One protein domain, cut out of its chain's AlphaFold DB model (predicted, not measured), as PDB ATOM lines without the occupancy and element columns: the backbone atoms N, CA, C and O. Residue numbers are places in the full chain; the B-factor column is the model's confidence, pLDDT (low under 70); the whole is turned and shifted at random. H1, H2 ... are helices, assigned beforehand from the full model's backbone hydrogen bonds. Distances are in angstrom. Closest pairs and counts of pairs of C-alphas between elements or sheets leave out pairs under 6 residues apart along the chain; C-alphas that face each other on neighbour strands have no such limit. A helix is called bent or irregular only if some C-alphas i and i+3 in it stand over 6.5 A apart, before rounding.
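Overview. This is residues 380 to 509 of the 923 residues of an uncharacterized protein of Amanita muscaria Koide BX008 (UniProt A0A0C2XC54). What does the model look like? It is two unequal parts far from each other: a small group round the long helix H6, with the short helices H5 and H7 and then H8 near it, and a straggling arm in which H1 and H2 make a corner at the far end and H3 and H4 follow. Residues 419 to 432, which stand free, lead from the arm to the group, and residues 464 to 469 stick out beyond one end of H6. What are the bare facts? The printed part has 130 residues, with eight named helices, H1 to H8 in order, and no named strand, in the class all helix; it is only just loose, close to extended, with a radius of gyration of the C-alphas of 20.7 A and spans of 65 by 46 by 30 A.

Along the chain. Where is the longest helix? H6 is residues 443 to 462, 28.4 A, from C-alpha 443 at (1.693, 6.100, -40.628) to C-alpha 462 at (10.264, -19.799, -48.540). What else belongs to its group? H5 is residues 433 to 440, 9.1 A, and irregular, with C-alphas 435 and 438 7.2 A apart. H7 is residues 475 to 481, 9.8 A, and H8 is residues 497 to 507, 15.5 A. What makes the arm? H1 is residues 380 to 387, 10.4 A, beginning at C-alpha 380 (37.453, 9.002, -64.617), and H2 is residues 390 to 404, 20.9 A. H3 is residues 412 to 417, 8.8 A, and H4 is residues 419 to 422, 4.7 A.

Arrangement. What touches H6? H5 and H6 form a helical hairpin and only just touch, with 3 pairs of C-alphas within 8 A, the closest Gly 438 and Tyr 446 at 6.2 A, at a shallow tilt of 27 degrees, opposite ways; H6 uses residues 446 to 450 alone. H7 only just touches residues 451 to 455 of H6, also with 3 pairs, the closest C-alphas being Thr 451 and Phe 479, 6.8 A. What of the others? H8 is close to H6 but not clearly touching, Ser 452 and Ile 498 having the closest C-alphas, 7.6 A; H1 and H2 likewise, Ile 385 and Leu 393, 6.4 A. H3 and H4 meet only through their link, and H4 and H5 are apart. How sound are the backbones? H1, H3, H6 and H7 have every O i to N i+4 pair within hydrogen-bond range, H2 10 of 11, H8 6 of 7 and H5 1 of 4, beside 2 of 5 O i to N i+3 pairs; H4 is too short for such a pair.

Size, cuts and confidence. How far does it reach? The C-alphas of Ser 387 and Glu 508, the two farthest apart, are 65.6 A from each other, and the printed part has no cut. Which links are long? H6 to H7, with 12 residues, and H7 to H8, with 15, are long; in the latter, residues 484 to 485 pair antiparallel with residues 491 to 492. Where is confidence low? Mean pLDDT of the printed part is 77.7, with 38 residues under 70, among them residues 400 to 429 and 504 to 509.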
ATOM      1  N   GLN A 380      36.161   9.688 -64.748       74.94
ATOM      2  CA  GLN A 380      37.453   9.002 -64.617       74.94
ATOM      3  C   GLN A 380      37.329   7.513 -64.260       74.94
ATOM      4  O   GLN A 380      37.905   6.685 -64.960       74.94
ATOM      5  N   LYS A 381      36.592   7.152 -63.200       73.88
ATOM      6  CA  LYS A 381      36.441   5.757 -62.746       73.88
ATOM      7  C   LYS A 381      35.624   4.919 -63.738       73.88
ATOM      8  O   LYS A 381      35.900   3.736 -63.902       73.88
ATOM      9  N   LEU A 382      34.665   5.527 -64.444       72.94
ATOM     10  CA  LEU A 382      33.938   4.911 -65.556       72.94
ATOM     11  C   LEU A 382      34.876   4.648 -66.744       72.94
ATOM     12  O   LEU A 382      34.871   3.543 -67.275       72.94
ATOM     13  N   ASN A 383      35.722   5.611 -67.117       74.38
ATOM     14  CA  ASN A 383      36.709   5.446 -68.189       74.38
ATOM     15  C   ASN A 383      37.790   4.409 -67.827       74.38
ATOM     16  O   ASN A 383      38.135   3.571 -68.655       74.38
ATOM     17  N   GLU A 384      38.255   4.385 -66.575       80.38
ATOM     18  CA  GLU A 384      39.142   3.347 -66.032       80.38
ATOM     19  C   GLU A 384      38.497   1.949 -66.142       80.38
ATOM     20  O   GLU A 384      39.134   0.984 -66.563       80.38
ATOM     21  N   ILE A 385      37.202   1.847 -65.833       70.62
ATOM     22  CA  ILE A 385      36.389   0.629 -65.968       70.62
ATOM     23  C   ILE A 385      36.183   0.219 -67.432       70.62
ATOM     24  O   ILE A 385      36.262  -0.968 -67.738       70.62
ATOM     25  N   MET A 386      35.981   1.180 -68.334       71.88
ATOM     26  CA  MET A 386      35.830   0.954 -69.776       71.88
ATOM     27  C   MET A 386      37.159   0.580 -70.457       71.88
ATOM     28  O   MET A 386      37.143  -0.108 -71.473       71.88
ATOM     29  N   SER A 387      38.305   0.988 -69.895       76.50
ATOM     30  CA  SER A 387      39.640   0.576 -70.366       76.50
ATOM     31  C   SER A 387      40.069  -0.825 -69.914       76.50
ATOM     32  O   SER A 387      41.028  -1.376 -70.454       76.50
ATOM     33  N   LYS A 388      39.377  -1.414 -68.931       79.88
ATOM     34  CA  LYS A 388      39.663  -2.763 -68.428       79.88
ATOM     35  C   LYS A 388      39.031  -3.817 -69.330       79.88
ATOM     36  O   LYS A 388      37.932  -3.636 -69.853       79.88
ATOM     37  N   THR A 389      39.697  -4.960 -69.481       79.38
ATOM     38  CA  THR A 389      39.126  -6.084 -70.236       79.38
ATOM     39  C   THR A 389      37.853  -6.601 -69.559       79.38
ATOM     40  O   THR A 389      37.655  -6.439 -68.353       79.38
ATOM     41  N   LYS A 390      36.987  -7.286 -70.317       76.19
ATOM     42  CA  LYS A 390      35.728  -7.865 -69.808       76.19
ATOM     43  C   LYS A 390      35.932  -8.709 -68.537       76.19
ATOM     44  O   LYS A 390      35.099  -8.680 -67.636       76.19
ATOM     45  N   GLU A 391      37.045  -9.429 -68.443       74.81
ATOM     46  CA  GLU A 391      37.387 -10.278 -67.298       74.81
ATOM     47  C   GLU A 391      37.914  -9.467 -66.110       74.81
ATOM     48  O   GLU A 391      37.484  -9.699 -64.979       74.81
ATOM     49  N   GLN A 392      38.761  -8.461 -66.356       75.62
ATOM     50  CA  GLN A 392      39.187  -7.501 -65.333       75.62
ATOM     51  C   GLN A 392      37.985  -6.749 -64.744       75.62
ATOM     52  O   GLN A 392      37.908  -6.581 -63.528       75.62
ATOM     53  N   LEU A 393      37.012  -6.365 -65.576       70.56
ATOM     54  CA  LEU A 393      35.766  -5.736 -65.140       70.56
ATOM     55  C   LEU A 393      34.902  -6.692 -64.300       70.56
ATOM     56  O   LEU A 393      34.481  -6.334 -63.203       70.56
ATOM     57  N   MET A 394      34.689  -7.928 -64.760       65.00
ATOM     58  CA  MET A 394      33.929  -8.937 -64.004       65.00
ATOM     59  C   MET A 394      34.662  -9.442 -62.749       65.00
ATOM     60  O   MET A 394      34.030 -10.030 -61.869       65.00
ATOM     61  N   SER A 395      35.976  -9.235 -62.639       74.06
ATOM     62  CA  SER A 395      36.753  -9.435 -61.408       74.06
ATOM     63  C   SER A 395      36.585  -8.248 -60.455       74.06
ATOM     64  O   SER A 395      36.180  -8.428 -59.308       74.06
ATOM     65  N   TYR A 396      36.776  -7.020 -60.952       72.94
ATOM     66  CA  TYR A 396      36.607  -5.786 -60.183       72.94
ATOM     67  C   TYR A 396      35.195  -5.659 -59.590       72.94
ATOM     68  O   TYR A 396      35.061  -5.457 -58.385       72.94
ATOM     69  N   LEU A 397      34.147  -5.883 -60.391       69.50
ATOM     70  CA  LEU A 397      32.760  -5.884 -59.912       69.50
ATOM     71  C   LEU A 397      32.520  -6.970 -58.855       69.50
ATOM     72  O   LEU A 397      31.898  -6.686 -57.836       69.50
ATOM     73  N   ARG A 398      33.044  -8.193 -59.037       71.69
ATOM     74  CA  ARG A 398      32.933  -9.251 -58.014       71.69
ATOM     75  C   ARG A 398      33.638  -8.879 -56.710       71.69
ATOM     76  O   ARG A 398      33.146  -9.258 -55.653       71.69
ATOM     77  N   ASN A 399      34.740  -8.135 -56.764       72.12
ATOM     78  CA  ASN A 399      35.482  -7.718 -55.575       72.12
ATOM     79  C   ASN A 399      34.821  -6.530 -54.856       72.12
ATOM     80  O   ASN A 399      34.696  -6.576 -53.636       72.12
ATOM     81  N   GLU A 400      34.312  -5.531 -55.585       69.50
ATOM     82  CA  GLU A 400      33.478  -4.449 -55.026       69.50
ATOM     83  C   GLU A 400      32.195  -5.007 -54.391       69.50
ATOM     84  O   GLU A 400      31.924  -4.742 -53.219       69.50
ATOM     85  N   PHE A 401      31.447  -5.870 -55.093       60.88
ATOM     86  CA  PHE A 401      30.260  -6.510 -54.515       60.88
ATOM     87  C   PHE A 401      30.606  -7.409 -53.318       60.88
ATOM     88  O   PHE A 401      29.864  -7.403 -52.342       60.88
ATOM     89  N   LYS A 402      31.739  -8.132 -53.316       59.28
ATOM     90  CA  LYS A 402      32.195  -8.889 -52.129       59.28
ATOM     91  C   LYS A 402      32.594  -7.994 -50.954       59.28
ATOM     92  O   LYS A 402      32.410  -8.411 -49.813       59.28
ATOM     93  N   ALA A 403      33.135  -6.801 -51.200       60.00
ATOM     94  CA  ALA A 403      33.430  -5.834 -50.144       60.00
ATOM     95  C   ALA A 403      32.134  -5.265 -49.541       60.00
ATOM     96  O   ALA A 403      31.993  -5.234 -48.320       60.00
ATOM     97  N   GLN A 404      31.169  -4.908 -50.393       52.84
ATOM     98  CA  GLN A 404      29.859  -4.369 -50.005       52.84
ATOM     99  C   GLN A 404      28.928  -5.424 -49.371       52.84
ATOM    100  O   GLN A 404      28.051  -5.074 -48.589       52.84
ATOM    101  N   ALA A 405      29.118  -6.714 -49.674       44.03
ATOM    102  CA  ALA A 405      28.317  -7.821 -49.142       44.03
ATOM    103  C   ALA A 405      28.846  -8.426 -47.825       44.03
ATOM    104  O   ALA A 405      28.286  -9.413 -47.340       44.03
ATOM    105  N   ARG A 406      29.910  -7.873 -47.221       46.69
ATOM    106  CA  ARG A 406      30.290  -8.246 -45.848       46.69
ATOM    107  C   ARG A 406      29.191  -7.783 -44.886       46.69
ATOM    108  O   ARG A 406      28.731  -6.652 -44.981       46.69
ATOM    109  N   ILE A 407      28.765  -8.688 -44.000       41.91
ATOM    110  CA  ILE A 407      27.554  -8.569 -43.167       41.91
ATOM    111  C   ILE A 407      27.458  -7.181 -42.516       41.91
ATOM    112  O   ILE A 407      28.278  -6.822 -41.672       41.91
ATOM    113  N   MET A 408      26.440  -6.411 -42.911       39.62
ATOM    114  CA  MET A 408      26.242  -5.030 -42.464       39.62
ATOM    115  C   MET A 408      25.678  -4.977 -41.037       39.62
ATOM    116  O   MET A 408      24.477  -4.808 -40.828       39.62
ATOM    117  N   ASN A 409      26.567  -5.082 -40.047       39.25
ATOM    118  CA  ASN A 409      26.290  -4.609 -38.691       39.25
ATOM    119  C   ASN A 409      26.227  -3.074 -38.713       39.25
ATOM    120  O   ASN A 409      27.250  -2.393 -38.678       39.25
ATOM    121  N   TYR A 410      25.011  -2.536 -38.810       44.00
ATOM    122  CA  TYR A 410      24.761  -1.097 -38.853       44.00
ATOM    123  C   TYR A 410      24.920  -0.447 -37.473       44.00
ATOM    124  O   TYR A 410      23.930  -0.242 -36.765       44.00
ATOM    125  N   ASP A 411      26.150  -0.076 -37.123       46.34
ATOM    126  CA  ASP A 411      26.395   0.874 -36.037       46.34
ATOM    127  C   ASP A 411      25.698   2.222 -36.324       46.34
ATOM    128  O   ASP A 411      25.563   2.650 -37.479       46.34
ATOM    129  N   SER A 412      25.287   2.907 -35.259       47.50
ATOM    130  CA  SER A 412      25.032   4.353 -35.218       47.50
ATOM    131  C   SER A 412      26.039   5.162 -36.044       47.50
ATOM    132  O   SER A 412      25.628   5.947 -36.899       47.50
ATOM    133  N   GLU A 413      27.341   4.932 -35.869       51.03
ATOM    134  CA  GLU A 413      28.384   5.697 -36.558       51.03
ATOM    135  C   GLU A 413      28.342   5.483 -38.083       51.03
ATOM    136  O   GLU A 413      28.485   6.439 -38.847       51.03
ATOM    137  N   MET A 414      28.026   4.272 -38.565       49.00
ATOM    138  CA  MET A 414      27.782   4.030 -39.998       49.00
ATOM    139  C   MET A 414      26.484   4.678 -40.503       49.00
ATOM    140  O   MET A 414      26.419   5.087 -41.668       49.00
ATOM    141  N   ARG A 415      25.451   4.820 -39.664       51.44
ATOM    142  CA  ARG A 415      24.237   5.572 -40.038       51.44
ATOM    143  C   ARG A 415      24.488   7.068 -40.191       51.44
ATOM    144  O   ARG A 415      23.796   7.697 -40.984       51.44
ATOM    145  N   GLU A 416      25.477   7.628 -39.505       51.97
ATOM    146  CA  GLU A 416      25.817   9.048 -39.644       51.97
ATOM    147  C   GLU A 416      26.910   9.302 -40.694       51.97
ATOM    148  O   GLU A 416      26.863  10.317 -41.385       51.97
ATOM    149  N   THR A 417      27.847   8.370 -40.900       54.41
ATOM    150  CA  THR A 417      28.981   8.558 -41.832       54.41
ATOM    151  C   THR A 417      28.783   7.939 -43.223       54.41
ATOM    152  O   THR A 417      29.187   8.546 -44.221       54.41
ATOM    153  N   TRP A 418      28.155   6.758 -43.329       50.19
ATOM    154  CA  TRP A 418      27.981   6.043 -44.606       50.19
ATOM    155  C   TRP A 418      26.625   6.309 -45.262       50.19
ATOM    156  O   TRP A 418      26.576   6.454 -46.481       50.19
ATOM    157  N   PHE A 419      25.521   6.425 -44.514       47.97
ATOM    158  CA  PHE A 419      24.211   6.693 -45.135       47.97
ATOM    159  C   PHE A 419      24.144   8.015 -45.924       47.97
ATOM    160  O   PHE A 419      23.536   7.990 -46.989       47.97
ATOM    161  N   PRO A 420      24.804   9.130 -45.550       50.72
ATOM    162  CA  PRO A 420      24.870  10.314 -46.419       50.72
ATOM    163  C   PRO A 420      25.578  10.091 -47.769       50.72
ATOM    164  O   PRO A 420      25.440  10.919 -48.665       50.72
ATOM    165  N   GLN A 421      26.325   8.990 -47.921       46.72
ATOM    166  CA  GLN A 421      27.028   8.596 -49.150       46.72
ATOM    167  C   GLN A 421      26.339   7.418 -49.874       46.72
ATOM    168  O   GLN A 421      26.442   7.299 -51.095       46.72
ATOM    169  N   LEU A 422      25.628   6.558 -49.131       44.91
ATOM    170  CA  LEU A 422      24.845   5.419 -49.631       44.91
ATOM    171  C   LEU A 422      23.380   5.754 -49.942       44.91
ATOM    172  O   LEU A 422      22.744   5.011 -50.687       44.91
ATOM    173  N   VAL A 423      22.839   6.863 -49.429       48.06
ATOM    174  CA  VAL A 423      21.689   7.533 -50.047       48.06
ATOM    175  C   VAL A 423      22.167   7.945 -51.440       48.06
ATOM    176  O   VAL A 423      23.015   8.834 -51.539       48.06
ATOM    177  N   PRO A 424      21.697   7.292 -52.520       47.25
ATOM    178  CA  PRO A 424      22.256   7.536 -53.838       47.25
ATOM    179  C   PRO A 424      21.996   8.999 -54.216       47.25
ATOM    180  O   PRO A 424      20.890   9.492 -53.943       47.25
ATOM    181  N   PRO A 425      22.969   9.692 -54.850       49.03
ATOM    182  CA  PRO A 425      22.795  11.076 -55.280       49.03
ATOM    183  C   PRO A 425      21.490  11.176 -56.060       49.03
ATOM    184  O   PRO A 425      21.194  10.328 -56.906       49.03
ATOM    185  N   THR A 426      20.659  12.122 -55.629       50.94
ATOM    186  CA  THR A 426      19.214  11.920 -55.519       50.94
ATOM    187  C   THR A 426      18.613  11.315 -56.783       50.94
ATOM    188  O   THR A 426      18.617  11.910 -57.858       50.94
ATOM    189  N   CYS A 427      18.033  10.117 -56.651       52.84
ATOM    190  CA  CYS A 427      17.233   9.507 -57.714       52.84
ATOM    191  C   CYS A 427      15.902  10.265 -57.854       52.84
ATOM    192  O   CYS A 427      14.835   9.803 -57.453       52.84
ATOM    193  N   GLU A 428      15.973  11.483 -58.388       61.72
ATOM    194  CA  GLU A 428      14.861  12.426 -58.548       61.72
ATOM    195  C   GLU A 428      13.879  11.989 -59.633       61.72
ATOM    196  O   GLU A 428      12.757  12.487 -59.687       61.72
ATOM    197  N   GLY A 429      14.259  11.021 -60.472       68.50
ATOM    198  CA  GLY A 429      13.391  10.427 -61.485       68.50
ATOM    199  C   GLY A 429      12.267   9.568 -60.895       68.50
ATOM    200  O   GLY A 429      11.101   9.787 -61.225       68.50
ATOM    201  N   GLN A 430      12.588   8.631 -60.001       82.38
ATOM    202  CA  GLN A 430      11.678   7.555 -59.581       82.38
ATOM    203  C   GLN A 430      10.970   7.855 -58.248       82.38
ATOM    204  O   GLN A 430      11.559   8.453 -57.347       82.38
ATOM    205  N   THR A 431       9.702   7.451 -58.143       89.25
ATOM    206  CA  THR A 431       8.967   7.319 -56.874       89.25
ATOM    207  C   THR A 431       8.937   5.861 -56.437       89.25
ATOM    208  O   THR A 431       8.837   4.967 -57.279       89.25
ATOM    209  N   THR A 432       8.970   5.615 -55.129       93.31
ATOM    210  CA  THR A 432       8.746   4.276 -54.558       93.31
ATOM    211  C   THR A 432       7.919   4.357 -53.284       93.31
ATOM    212  O   THR A 432       7.937   5.370 -52.585       93.31
ATOM    213  N   PHE A 433       7.179   3.299 -52.951       94.50
ATOM    214  CA  PHE A 433       6.356   3.293 -51.741       94.50
ATOM    215  C   PHE A 433       7.213   3.420 -50.475       94.50
ATOM    216  O   PHE A 433       6.893   4.259 -49.643       94.50
ATOM    217  N   LEU A 434       8.347   2.717 -50.369       93.06
ATOM    218  CA  LEU A 434       9.281   2.790 -49.229       93.06
ATOM    219  C   LEU A 434       9.983   4.160 -49.056       93.06
ATOM    220  O   LEU A 434      10.639   4.391 -48.043       93.06
ATOM    221  N   ARG A 435       9.857   5.080 -50.023       90.31
ATOM    222  CA  ARG A 435      10.394   6.454 -49.944       90.31
ATOM    223  C   ARG A 435       9.293   7.502 -49.810       90.31
ATOM    224  O   ARG A 435       9.351   8.364 -48.939       90.31
ATOM    225  N   ASP A 436       8.302   7.431 -50.692       92.62
ATOM    226  CA  ASP A 436       7.304   8.479 -50.913       92.62
ATOM    227  C   ASP A 436       5.909   8.084 -50.386       92.62
ATOM    228  O   ASP A 436       4.998   8.909 -50.341       92.62
ATOM    229  N   GLY A 437       5.732   6.839 -49.924       94.44
ATOM    230  CA  GLY A 437       4.481   6.330 -49.355       94.44
ATOM    231  C   GLY A 437       4.018   7.104 -48.119       94.44
ATOM    232  O   GLY A 437       2.838   7.424 -48.012       94.44
ATOM    233  N   GLY A 438       4.942   7.524 -47.246       93.19
ATOM    234  CA  GLY A 438       4.663   8.446 -46.128       93.19
ATOM    235  C   GLY A 438       4.295   9.884 -46.551       93.19
ATOM    236  O   GLY A 438       3.968  10.731 -45.712       93.19
ATOM    237  N   GLY A 439       4.339  10.188 -47.852       91.94
ATOM    238  CA  GLY A 439       3.717  11.375 -48.436       91.94
ATOM    239  C   GLY A 439       2.198  11.228 -48.584       91.94
ATOM    240  O   GLY A 439       1.487  12.200 -48.335       91.94
ATOM    241  N   ILE A 440       1.719  10.025 -48.936       95.38
ATOM    242  CA  ILE A 440       0.337   9.740 -49.382       95.38
ATOM    243  C   ILE A 440      -0.479   8.816 -48.462       95.38
ATOM    244  O   ILE A 440      -1.688   8.708 -48.645       95.38
ATOM    245  N   MET A 441       0.139   8.144 -47.490       97.06
ATOM    246  CA  MET A 441      -0.514   7.221 -46.551       97.06
ATOM    247  C   MET A 441      -0.370   7.690 -45.103       97.06
ATOM    248  O   MET A 441       0.635   8.293 -44.723       97.06
ATOM    249  N   GLU A 442      -1.340   7.339 -44.256       95.88
ATOM    250  CA  GLU A 442      -1.172   7.469 -42.808       95.88
ATOM    251  C   GLU A 442      -0.110   6.497 -42.278       95.88
ATOM    252  O   GLU A 442       0.110   5.422 -42.836       95.88
ATOM    253  N   ARG A 443       0.540   6.850 -41.159       94.44
ATOM    254  CA  ARG A 443       1.693   6.100 -40.628       94.44
ATOM    255  C   ARG A 443       1.372   4.621 -40.339       94.44
ATOM    256  O   ARG A 443       2.224   3.784 -40.616       94.44
ATOM    257  N   LYS A 444       0.150   4.294 -39.878       94.81
ATOM    258  CA  LYS A 444      -0.323   2.900 -39.719       94.81
ATOM    259  C   LYS A 444      -0.329   2.170 -41.066       94.81
ATOM    260  O   LYS A 444       0.360   1.170 -41.216       94.81
ATOM    261  N   SER A 445      -1.061   2.691 -42.053       95.88
ATOM    262  CA  SER A 445      -1.154   2.118 -43.405       95.88
ATOM    263  C   SER A 445       0.206   1.943 -44.065       95.88
ATOM    264  O   SER A 445       0.475   0.897 -44.643       95.88
ATOM    265  N   TYR A 446       1.065   2.954 -43.945       96.06
ATOM    266  CA  TYR A 446       2.397   2.952 -44.527       96.06
ATOM    267  C   TYR A 446       3.270   1.823 -43.966       96.06
ATOM    268  O   TYR A 446       3.849   1.054 -44.735       96.06
ATOM    269  N   VAL A 447       3.327   1.683 -42.636       95.94
ATOM    270  CA  VAL A 447       4.114   0.620 -41.997       95.94
ATOM    271  C   VAL A 447       3.482  -0.749 -42.248       95.94
ATOM    272  O   VAL A 447       4.206  -1.641 -42.680       95.94
ATOM    273  N   ASN A 448       2.158  -0.900 -42.100       95.06
ATOM    274  CA  ASN A 448       1.445  -2.140 -42.435       95.06
ATOM    275  C   ASN A 448       1.778  -2.608 -43.867       95.06
ATOM    276  O   ASN A 448       2.166  -3.760 -44.050       95.06
ATOM    277  N   MET A 449       1.693  -1.713 -44.862       95.81
ATOM    278  CA  MET A 449       1.956  -2.025 -46.274       95.81
ATOM    279  C   MET A 449       3.399  -2.496 -46.511       95.81
ATOM    280  O   MET A 449       3.630  -3.439 -47.272       95.81
ATOM    281  N   ILE A 450       4.372  -1.878 -45.830       95.88
ATOM    282  CA  ILE A 450       5.779  -2.302 -45.865       95.88
ATOM    283  C   ILE A 450       5.941  -3.685 -45.229       95.88
ATOM    284  O   ILE A 450       6.527  -4.577 -45.844       95.88
ATOM    285  N   THR A 451       5.418  -3.885 -44.018       95.94
ATOM    286  CA  THR A 451       5.622  -5.130 -43.263       95.94
ATOM    287  C   THR A 451       4.925  -6.316 -43.917       95.94
ATOM    288  O   THR A 451       5.535  -7.373 -44.049       95.94
ATOM    289  N   SER A 452       3.708  -6.128 -44.435       94.25
ATOM    290  CA  SER A 452       3.009  -7.142 -45.225       94.25
ATOM    291  C   SER A 452       3.718  -7.416 -46.552       94.25
ATOM    292  O   SER A 452       3.794  -8.568 -46.964       94.25
ATOM    293  N   GLY A 453       4.321  -6.403 -47.186       93.69
ATOM    294  CA  GLY A 453       5.089  -6.577 -48.424       93.69
ATOM    295  C   GLY A 453       6.362  -7.401 -48.216       93.69
ATOM    296  O   GLY A 453       6.646  -8.307 -49.003       93.69
ATOM    297  N   PHE A 454       7.094  -7.159 -47.123       94.81
ATOM    298  CA  PHE A 454       8.215  -8.014 -46.724       94.81
ATOM    299  C   PHE A 454       7.751  -9.423 -46.329       94.81
ATOM    300  O   PHE A 454       8.370 -10.392 -46.764       94.81
ATOM    301  N   PHE A 455       6.650  -9.554 -45.577       94.56
ATOM    302  CA  PHE A 455       6.085 -10.852 -45.191       94.56
ATOM    303  C   PHE A 455       5.695 -11.696 -46.413       94.56
ATOM    304  O   PHE A 455       6.090 -12.856 -46.511       94.56
ATOM    305  N   GLN A 456       4.974 -11.108 -47.374       91.50
ATOM    306  CA  GLN A 456       4.571 -11.758 -48.626       91.50
ATOM    307  C   GLN A 456       5.787 -12.133 -49.486       91.50
ATOM    308  O   GLN A 456       5.849 -13.248 -49.999       91.50
ATOM    309  N   SER A 457       6.780 -11.242 -49.595       92.38
ATOM    310  CA  SER A 457       8.016 -11.510 -50.347       92.38
ATOM    311  C   SER A 457       8.810 -12.669 -49.739       92.38
ATOM    312  O   SER A 457       9.226 -13.577 -50.455       92.38
ATOM    313  N   LEU A 458       8.993 -12.674 -48.414       94.38
ATOM    314  CA  LEU A 458       9.713 -13.740 -47.718       94.38
ATOM    315  C   LEU A 458       8.935 -15.062 -47.755       94.38
ATOM    316  O   LEU A 458       9.525 -16.091 -48.062       94.38
ATOM    317  N   SER A 459       7.614 -15.032 -47.554       91.50
ATOM    318  CA  SER A 459       6.748 -16.212 -47.713       91.50
ATOM    319  C   SER A 459       6.853 -16.806 -49.118       91.50
ATOM    320  O   SER A 459       6.969 -18.022 -49.257       91.50
ATOM    321  N   TYR A 460       6.895 -15.965 -50.159       92.00
ATOM    322  CA  TYR A 460       7.111 -16.424 -51.529       92.00
ATOM    323  C   TYR A 460       8.467 -17.125 -51.682       92.00
ATOM    324  O   TYR A 460       8.507 -18.249 -52.177       92.00
ATOM    325  N   PHE A 461       9.568 -16.525 -51.216       93.25
ATOM    326  CA  PHE A 461      10.886 -17.167 -51.297       93.25
ATOM    327  C   PHE A 461      10.959 -18.481 -50.502       93.25
ATOM    328  O   PHE A 461      11.533 -19.446 -50.998       93.25
ATOM    329  N   LEU A 462      10.332 -18.560 -49.324       92.75
ATOM    330  CA  LEU A 462      10.264 -19.799 -48.540       92.75
ATOM    331  C   LEU A 462       9.413 -20.880 -49.231       92.75
ATOM    332  O   LEU A 462       9.846 -22.026 -49.298       92.75
ATOM    333  N   SER A 463       8.292 -20.520 -49.868       90.38
ATOM    334  CA  SER A 463       7.487 -21.435 -50.709       90.38
ATOM    335  C   SER A 463       8.192 -21.908 -51.994       90.38
ATOM    336  O   SER A 463       7.654 -22.719 -52.747       90.38
ATOM    337  N   ARG A 464       9.390 -21.377 -52.270       93.38
ATOM    338  CA  ARG A 464      10.290 -21.792 -53.356       93.38
ATOM    339  C   ARG A 464      11.590 -22.420 -52.844       93.38
ATOM    340  O   ARG A 464      12.446 -22.755 -53.658       93.38
ATOM    341  N   SER A 465      11.753 -22.548 -51.527       92.88
ATOM    342  CA  SER A 465      12.854 -23.307 -50.934       92.88
ATOM    343  C   SER A 465      12.570 -24.809 -50.991       92.88
ATOM    344  O   SER A 465      11.438 -25.224 -51.236       92.88
ATOM    345  N   ASP A 466      13.609 -25.617 -50.797       93.06
ATOM    346  CA  ASP A 466      13.483 -27.071 -50.742       93.06
ATOM    347  C   ASP A 466      12.553 -27.492 -49.587       93.06
ATOM    348  O   ASP A 466      12.728 -27.053 -48.444       93.06
ATOM    349  N   ALA A 467      11.570 -28.343 -49.882       91.44
ATOM    350  CA  ALA A 467      10.603 -28.831 -48.904       91.44
ATOM    351  C   ALA A 467      11.277 -29.631 -47.776       91.44
ATOM    352  O   ALA A 467      10.842 -29.541 -46.622       91.44
ATOM    353  N   ASP A 468      12.378 -30.333 -48.066       93.06
ATOM    354  CA  ASP A 468      13.123 -31.109 -47.069       93.06
ATOM    355  C   ASP A 468      13.847 -30.220 -46.044       93.06
ATOM    356  O   ASP A 468      14.051 -30.637 -44.899       93.06
ATOM    357  N   CYS A 469      14.137 -28.958 -46.390       93.81
ATOM    358  CA  CYS A 469      14.659 -27.969 -45.442       93.81
ATOM    359  C   CYS A 469      13.618 -27.524 -44.394       93.81
ATOM    360  O   CYS A 469      14.002 -26.919 -43.392       93.81
ATOM    361  N   LYS A 470      12.319 -27.798 -44.611       92.12
ATOM    362  CA  LYS A 470      11.206 -27.571 -43.660       92.12
ATOM    363  C   LYS A 470      11.191 -26.169 -43.029       92.12
ATOM    364  O   LYS A 470      10.848 -26.006 -41.858       92.12
ATOM    365  N   ILE A 471      11.573 -25.149 -43.802       92.81
ATOM    366  CA  ILE A 471      11.758 -23.784 -43.297       92.81
ATOM    367  C   ILE A 471      10.399 -23.163 -42.958       92.81
ATOM    368  O   ILE A 471       9.519 -23.061 -43.810       92.81
ATOM    369  N   GLN A 472      10.237 -22.712 -41.714       90.31
ATOM    370  CA  GLN A 472       9.011 -22.082 -41.220       90.31
ATOM    371  C   GLN A 472       9.283 -20.654 -40.741       90.31
ATOM    372  O   GLN A 472      10.331 -20.360 -40.168       90.31
ATOM    373  N   MET A 473       8.308 -19.767 -40.949       92.94
ATOM    374  CA  MET A 473       8.313 -18.393 -40.449       92.94
ATOM    375  C   MET A 473       7.106 -18.196 -39.530       92.94
ATOM    376  O   MET A 473       5.969 -18.189 -40.000       92.94
ATOM    377  N   ASP A 474       7.339 -17.984 -38.231       93.44
ATOM    378  CA  ASP A 474       6.264 -17.575 -37.323       93.44
ATOM    379  C   ASP A 474       5.836 -16.138 -37.649       93.44
ATOM    380  O   ASP A 474       6.523 -15.159 -37.339       93.44
ATOM    381  N   ALA A 475       4.689 -16.012 -38.308       90.44
ATOM    382  CA  ALA A 475       4.215 -14.736 -38.818       90.44
ATOM    383  C   ALA A 475       3.907 -13.728 -37.696       90.44
ATOM    384  O   ALA A 475       4.160 -12.532 -37.845       90.44
ATOM    385  N   ARG A 476       3.414 -14.193 -36.539       90.12
ATOM    386  CA  ARG A 476       3.123 -13.320 -35.387       90.12
ATOM    387  C   ARG A 476       4.406 -12.686 -34.841       90.12
ATOM    388  O   ARG A 476       4.406 -11.500 -34.517       90.12
ATOM    389  N   THR A 477       5.499 -13.438 -34.786       92.94
ATOM    390  CA  THR A 477       6.834 -12.976 -34.382       92.94
ATOM    391  C   THR A 477       7.460 -12.088 -35.453       92.94
ATOM    392  O   THR A 477       8.016 -11.044 -35.112       92.94
ATOM    393  N   PHE A 478       7.282 -12.420 -36.738       94.69
ATOM    394  CA  PHE A 478       7.689 -11.557 -37.848       94.69
ATOM    395  C   PHE A 478       7.064 -10.160 -37.724       94.69
ATOM    396  O   PHE A 478       7.798  -9.178 -37.630       94.69
ATOM    397  N   PHE A 479       5.733 -10.043 -37.630       93.19
ATOM    398  CA  PHE A 479       5.077  -8.733 -37.505       93.19
ATOM    399  C   PHE A 479       5.427  -8.020 -36.184       93.19
ATOM    400  O   PHE A 479       5.651  -6.811 -36.200       93.19
ATOM    401  N   LYS A 480       5.572  -8.747 -35.063       92.12
ATOM    402  CA  LYS A 480       6.043  -8.178 -33.781       92.12
ATOM    403  C   LYS A 480       7.468  -7.618 -33.837       92.12
ATOM    404  O   LYS A 480       7.763  -6.693 -33.084       92.12
ATOM    405  N   SER A 481       8.341  -8.136 -34.705       95.56
ATOM    406  CA  SER A 481       9.713  -7.617 -34.852       95.56
ATOM    407  C   SER A 481       9.758  -6.178 -35.391       95.56
ATOM    408  O   SER A 481      10.711  -5.445 -35.127       95.56
ATOM    409  N   PHE A 482       8.697  -5.732 -36.070       95.25
ATOM    410  CA  PHE A 482       8.532  -4.351 -36.506       95.25
ATOM    411  C   PHE A 482       7.738  -3.537 -35.476       95.25
ATOM    412  O   PHE A 482       6.777  -4.013 -34.875       95.25
ATOM    413  N   SER A 483       8.114  -2.272 -35.293       94.88
ATOM    414  CA  SER A 483       7.332  -1.287 -34.535       94.88
ATOM    415  C   SER A 483       7.711   0.143 -34.928       94.88
ATOM    416  O   SER A 483       8.824   0.398 -35.393       94.88
ATOM    417  N   TYR A 484       6.790   1.084 -34.735       93.94
ATOM    418  CA  TYR A 484       6.928   2.491 -35.115       93.94
ATOM    419  C   TYR A 484       6.315   3.405 -34.045       93.94
ATOM    420  O   TYR A 484       5.385   3.007 -33.350       93.94
ATOM    421  N   CYS A 485       6.805   4.640 -33.910       93.19
ATOM    422  CA  CYS A 485       6.172   5.627 -33.031       93.19
ATOM    423  C   CYS A 485       4.878   6.173 -33.662       93.19
ATOM    424  O   CYS A 485       4.863   6.513 -34.853       93.19
ATOM    425  N   SER A 486       3.800   6.291 -32.885       91.19
ATOM    426  CA  SER A 486       2.532   6.912 -33.288       91.19
ATOM    427  C   SER A 486       2.666   8.442 -33.434       91.19
ATOM    428  O   SER A 486       3.768   8.992 -33.388       91.19
ATOM    429  N   LYS A 487       1.556   9.162 -33.656       87.75
ATOM    430  CA  LYS A 487       1.562  10.641 -33.595       87.75
ATOM    431  C   LYS A 487       1.827  11.145 -32.167       87.75
ATOM    432  O   LYS A 487       2.382  12.222 -32.001       87.75
ATOM    433  N   ASP A 488       1.490  10.322 -31.182       93.44
ATOM    434  CA  ASP A 488       1.546  10.544 -29.733       93.44
ATOM    435  C   ASP A 488       2.816   9.918 -29.108       93.44
ATOM    436  O   ASP A 488       2.853   9.613 -27.921       93.44
ATOM    437  N   ASP A 489       3.818   9.651 -29.955       91.69
ATOM    438  CA  ASP A 489       5.111   8.992 -29.697       91.69
ATOM    439  C   ASP A 489       5.066   7.608 -29.011       91.69
ATOM    440  O   ASP A 489       6.084   7.046 -28.609       91.69
ATOM    441  N   GLN A 490       3.888   6.982 -28.935       94.31
ATOM    442  CA  GLN A 490       3.755   5.618 -28.426       94.31
ATOM    443  C   GLN A 490       4.302   4.611 -29.442       94.31
ATOM    444  O   GLN A 490       3.979   4.680 -30.629       94.31
ATOM    445  N   ARG A 491       5.098   3.634 -28.992       94.00
ATOM    446  CA  ARG A 491       5.582   2.548 -29.854       94.00
ATOM    447  C   ARG A 491       4.456   1.548 -30.130       94.00
ATOM    448  O   ARG A 491       4.001   0.855 -29.227       94.00
ATOM    449  N   VAL A 492       4.039   1.468 -31.389       95.19
ATOM    450  CA  VAL A 492       2.949   0.618 -31.884       95.19
ATOM    451  C   VAL A 492       3.512  -0.402 -32.882       95.19
ATOM    452  O   VAL A 492       4.427  -0.100 -33.649       95.19
ATOM    453  N   HIS A 493       2.985  -1.625 -32.863       93.00
ATOM    454  CA  HIS A 493       3.315  -2.674 -33.833       93.00
ATOM    455  C   HIS A 493       2.409  -2.569 -35.075       93.00
ATOM    456  O   HIS A 493       1.285  -2.074 -34.957       93.00
ATOM    457  N   PRO A 494       2.848  -3.013 -36.270       91.44
ATOM    458  CA  PRO A 494       1.943  -3.148 -37.410       91.44
ATOM    459  C   PRO A 494       0.791  -4.090 -37.049       91.44
ATOM    460  O   PRO A 494       1.002  -5.101 -36.378       91.44
ATOM    461  N   ASN A 495      -0.421  -3.777 -37.506       86.38
ATOM    462  CA  ASN A 495      -1.561  -4.666 -37.291       86.38
ATOM    463  C   ASN A 495      -1.552  -5.760 -38.372       86.38
ATOM    464  O   ASN A 495      -1.668  -5.408 -39.552       86.38
ATOM    465  N   PRO A 496      -1.408  -7.052 -38.025       78.50
ATOM    466  CA  PRO A 496      -1.295  -8.130 -38.998       78.50
ATOM    467  C   PRO A 496      -2.682  -8.551 -39.508       78.50
ATOM    468  O   PRO A 496      -3.080  -9.699 -39.366       78.50
ATOM    469  N   GLU A 497      -3.399  -7.630 -40.155       84.31
ATOM    470  CA  GLU A 497      -4.769  -7.832 -40.674       84.31
ATOM    471  C   GLU A 497      -4.839  -9.016 -41.662       84.31
ATOM    472  O   GLU A 497      -5.851  -9.700 -41.768       84.31
ATOM    473  N   ILE A 498      -3.715  -9.325 -42.322       80.75
ATOM    474  CA  ILE A 498      -3.533 -10.516 -43.160       80.75
ATOM    475  C   ILE A 498      -3.529 -11.834 -42.364       80.75
ATOM    476  O   ILE A 498      -3.953 -12.853 -42.895       80.75
ATOM    477  N   LEU A 499      -3.087 -11.839 -41.102       84.19
ATOM    478  CA  LEU A 499      -3.127 -13.015 -40.223       84.19
ATOM    479  C   LEU A 499      -4.481 -13.194 -39.546       84.19
ATOM    480  O   LEU A 499      -4.856 -14.330 -39.282       84.19
ATOM    481  N   ASP A 500      -5.219 -12.110 -39.305       85.81
ATOM    482  CA  ASP A 500      -6.612 -12.204 -38.862       85.81
ATOM    483  C   ASP A 500      -7.477 -12.786 -39.996       85.81
ATOM    484  O   ASP A 500      -8.256 -13.711 -39.776       85.81
ATOM    485  N   PHE A 501      -7.252 -12.331 -41.238       79.94
ATOM    486  CA  PHE A 501      -7.883 -12.888 -42.439       79.94
ATOM    487  C   PHE A 501      -7.516 -14.366 -42.668       79.94
ATOM    488  O   PHE A 501      -8.403 -15.207 -42.784       79.94
ATOM    489  N   LEU A 502      -6.219 -14.705 -42.696       74.50
ATOM    490  CA  LEU A 502      -5.762 -16.092 -42.876       74.50
ATOM    491  C   LEU A 502      -6.160 -17.003 -41.701       74.50
ATOM    492  O   LEU A 502      -6.365 -18.193 -41.907       74.50
ATOM    493  N   GLY A 503      -6.275 -16.460 -40.485       73.88
ATOM    494  CA  GLY A 503      -6.737 -17.187 -39.304       73.88
ATOM    495  C   GLY A 503      -8.220 -17.545 -39.382       73.88
ATOM    496  O   GLY A 503      -8.569 -18.701 -39.161       73.88
ATOM    497  N   ALA A 504      -9.074 -16.597 -39.784       61.28
ATOM    498  CA  ALA A 504     -10.504 -16.845 -39.978       61.28
ATOM    499  C   ALA A 504     -10.760 -17.977 -40.991       61.28
ATOM    500  O   ALA A 504     -11.530 -18.894 -40.709       61.28
ATOM    501  N   CYS A 505     -10.027 -17.986 -42.113       55.50
ATOM    502  CA  CYS A 505     -10.089 -19.063 -43.109       55.50
ATOM    503  C   CYS A 505      -9.658 -20.449 -42.585       55.50
ATOM    504  O   CYS A 505      -9.940 -21.441 -43.244       55.50
ATOM    505  N   VAL A 506      -8.966 -20.532 -41.442       50.53
ATOM    506  CA  VAL A 506      -8.478 -21.788 -40.836       50.53
ATOM    507  C   VAL A 506      -9.350 -22.254 -39.658       50.53
ATOM    508  O   VAL A 506      -9.264 -23.419 -39.260       50.53
ATOM    509  N   GLU A 507     -10.184 -21.373 -39.096       49.66
ATOM    510  CA  GLU A 507     -11.174 -21.721 -38.067       49.66
ATOM    511  C   GLU A 507     -12.515 -22.156 -38.690       49.66
ATOM    512  O   GLU A 507     -13.124 -23.108 -38.196       49.66
ATOM    513  N   GLU A 508     -12.952 -21.557 -39.811       49.62
ATOM    514  CA  GLU A 508     -14.225 -21.921 -40.468       49.62
ATOM    515  C   GLU A 508     -14.249 -23.357 -41.032       49.62
ATOM    516  O   GLU A 508     -15.317 -23.968 -41.059       49.62
ATOM    517  N   SER A 509     -13.101 -23.938 -41.405       47.06
ATOM    518  CA  SER A 509     -12.993 -25.337 -41.858       47.06
ATOM    519  C   SER A 509     -12.717 -26.361 -40.745       47.06
ATOM    520  O   SER A 509     -12.447 -27.523 -41.034       47.06
TER     521      SER A 509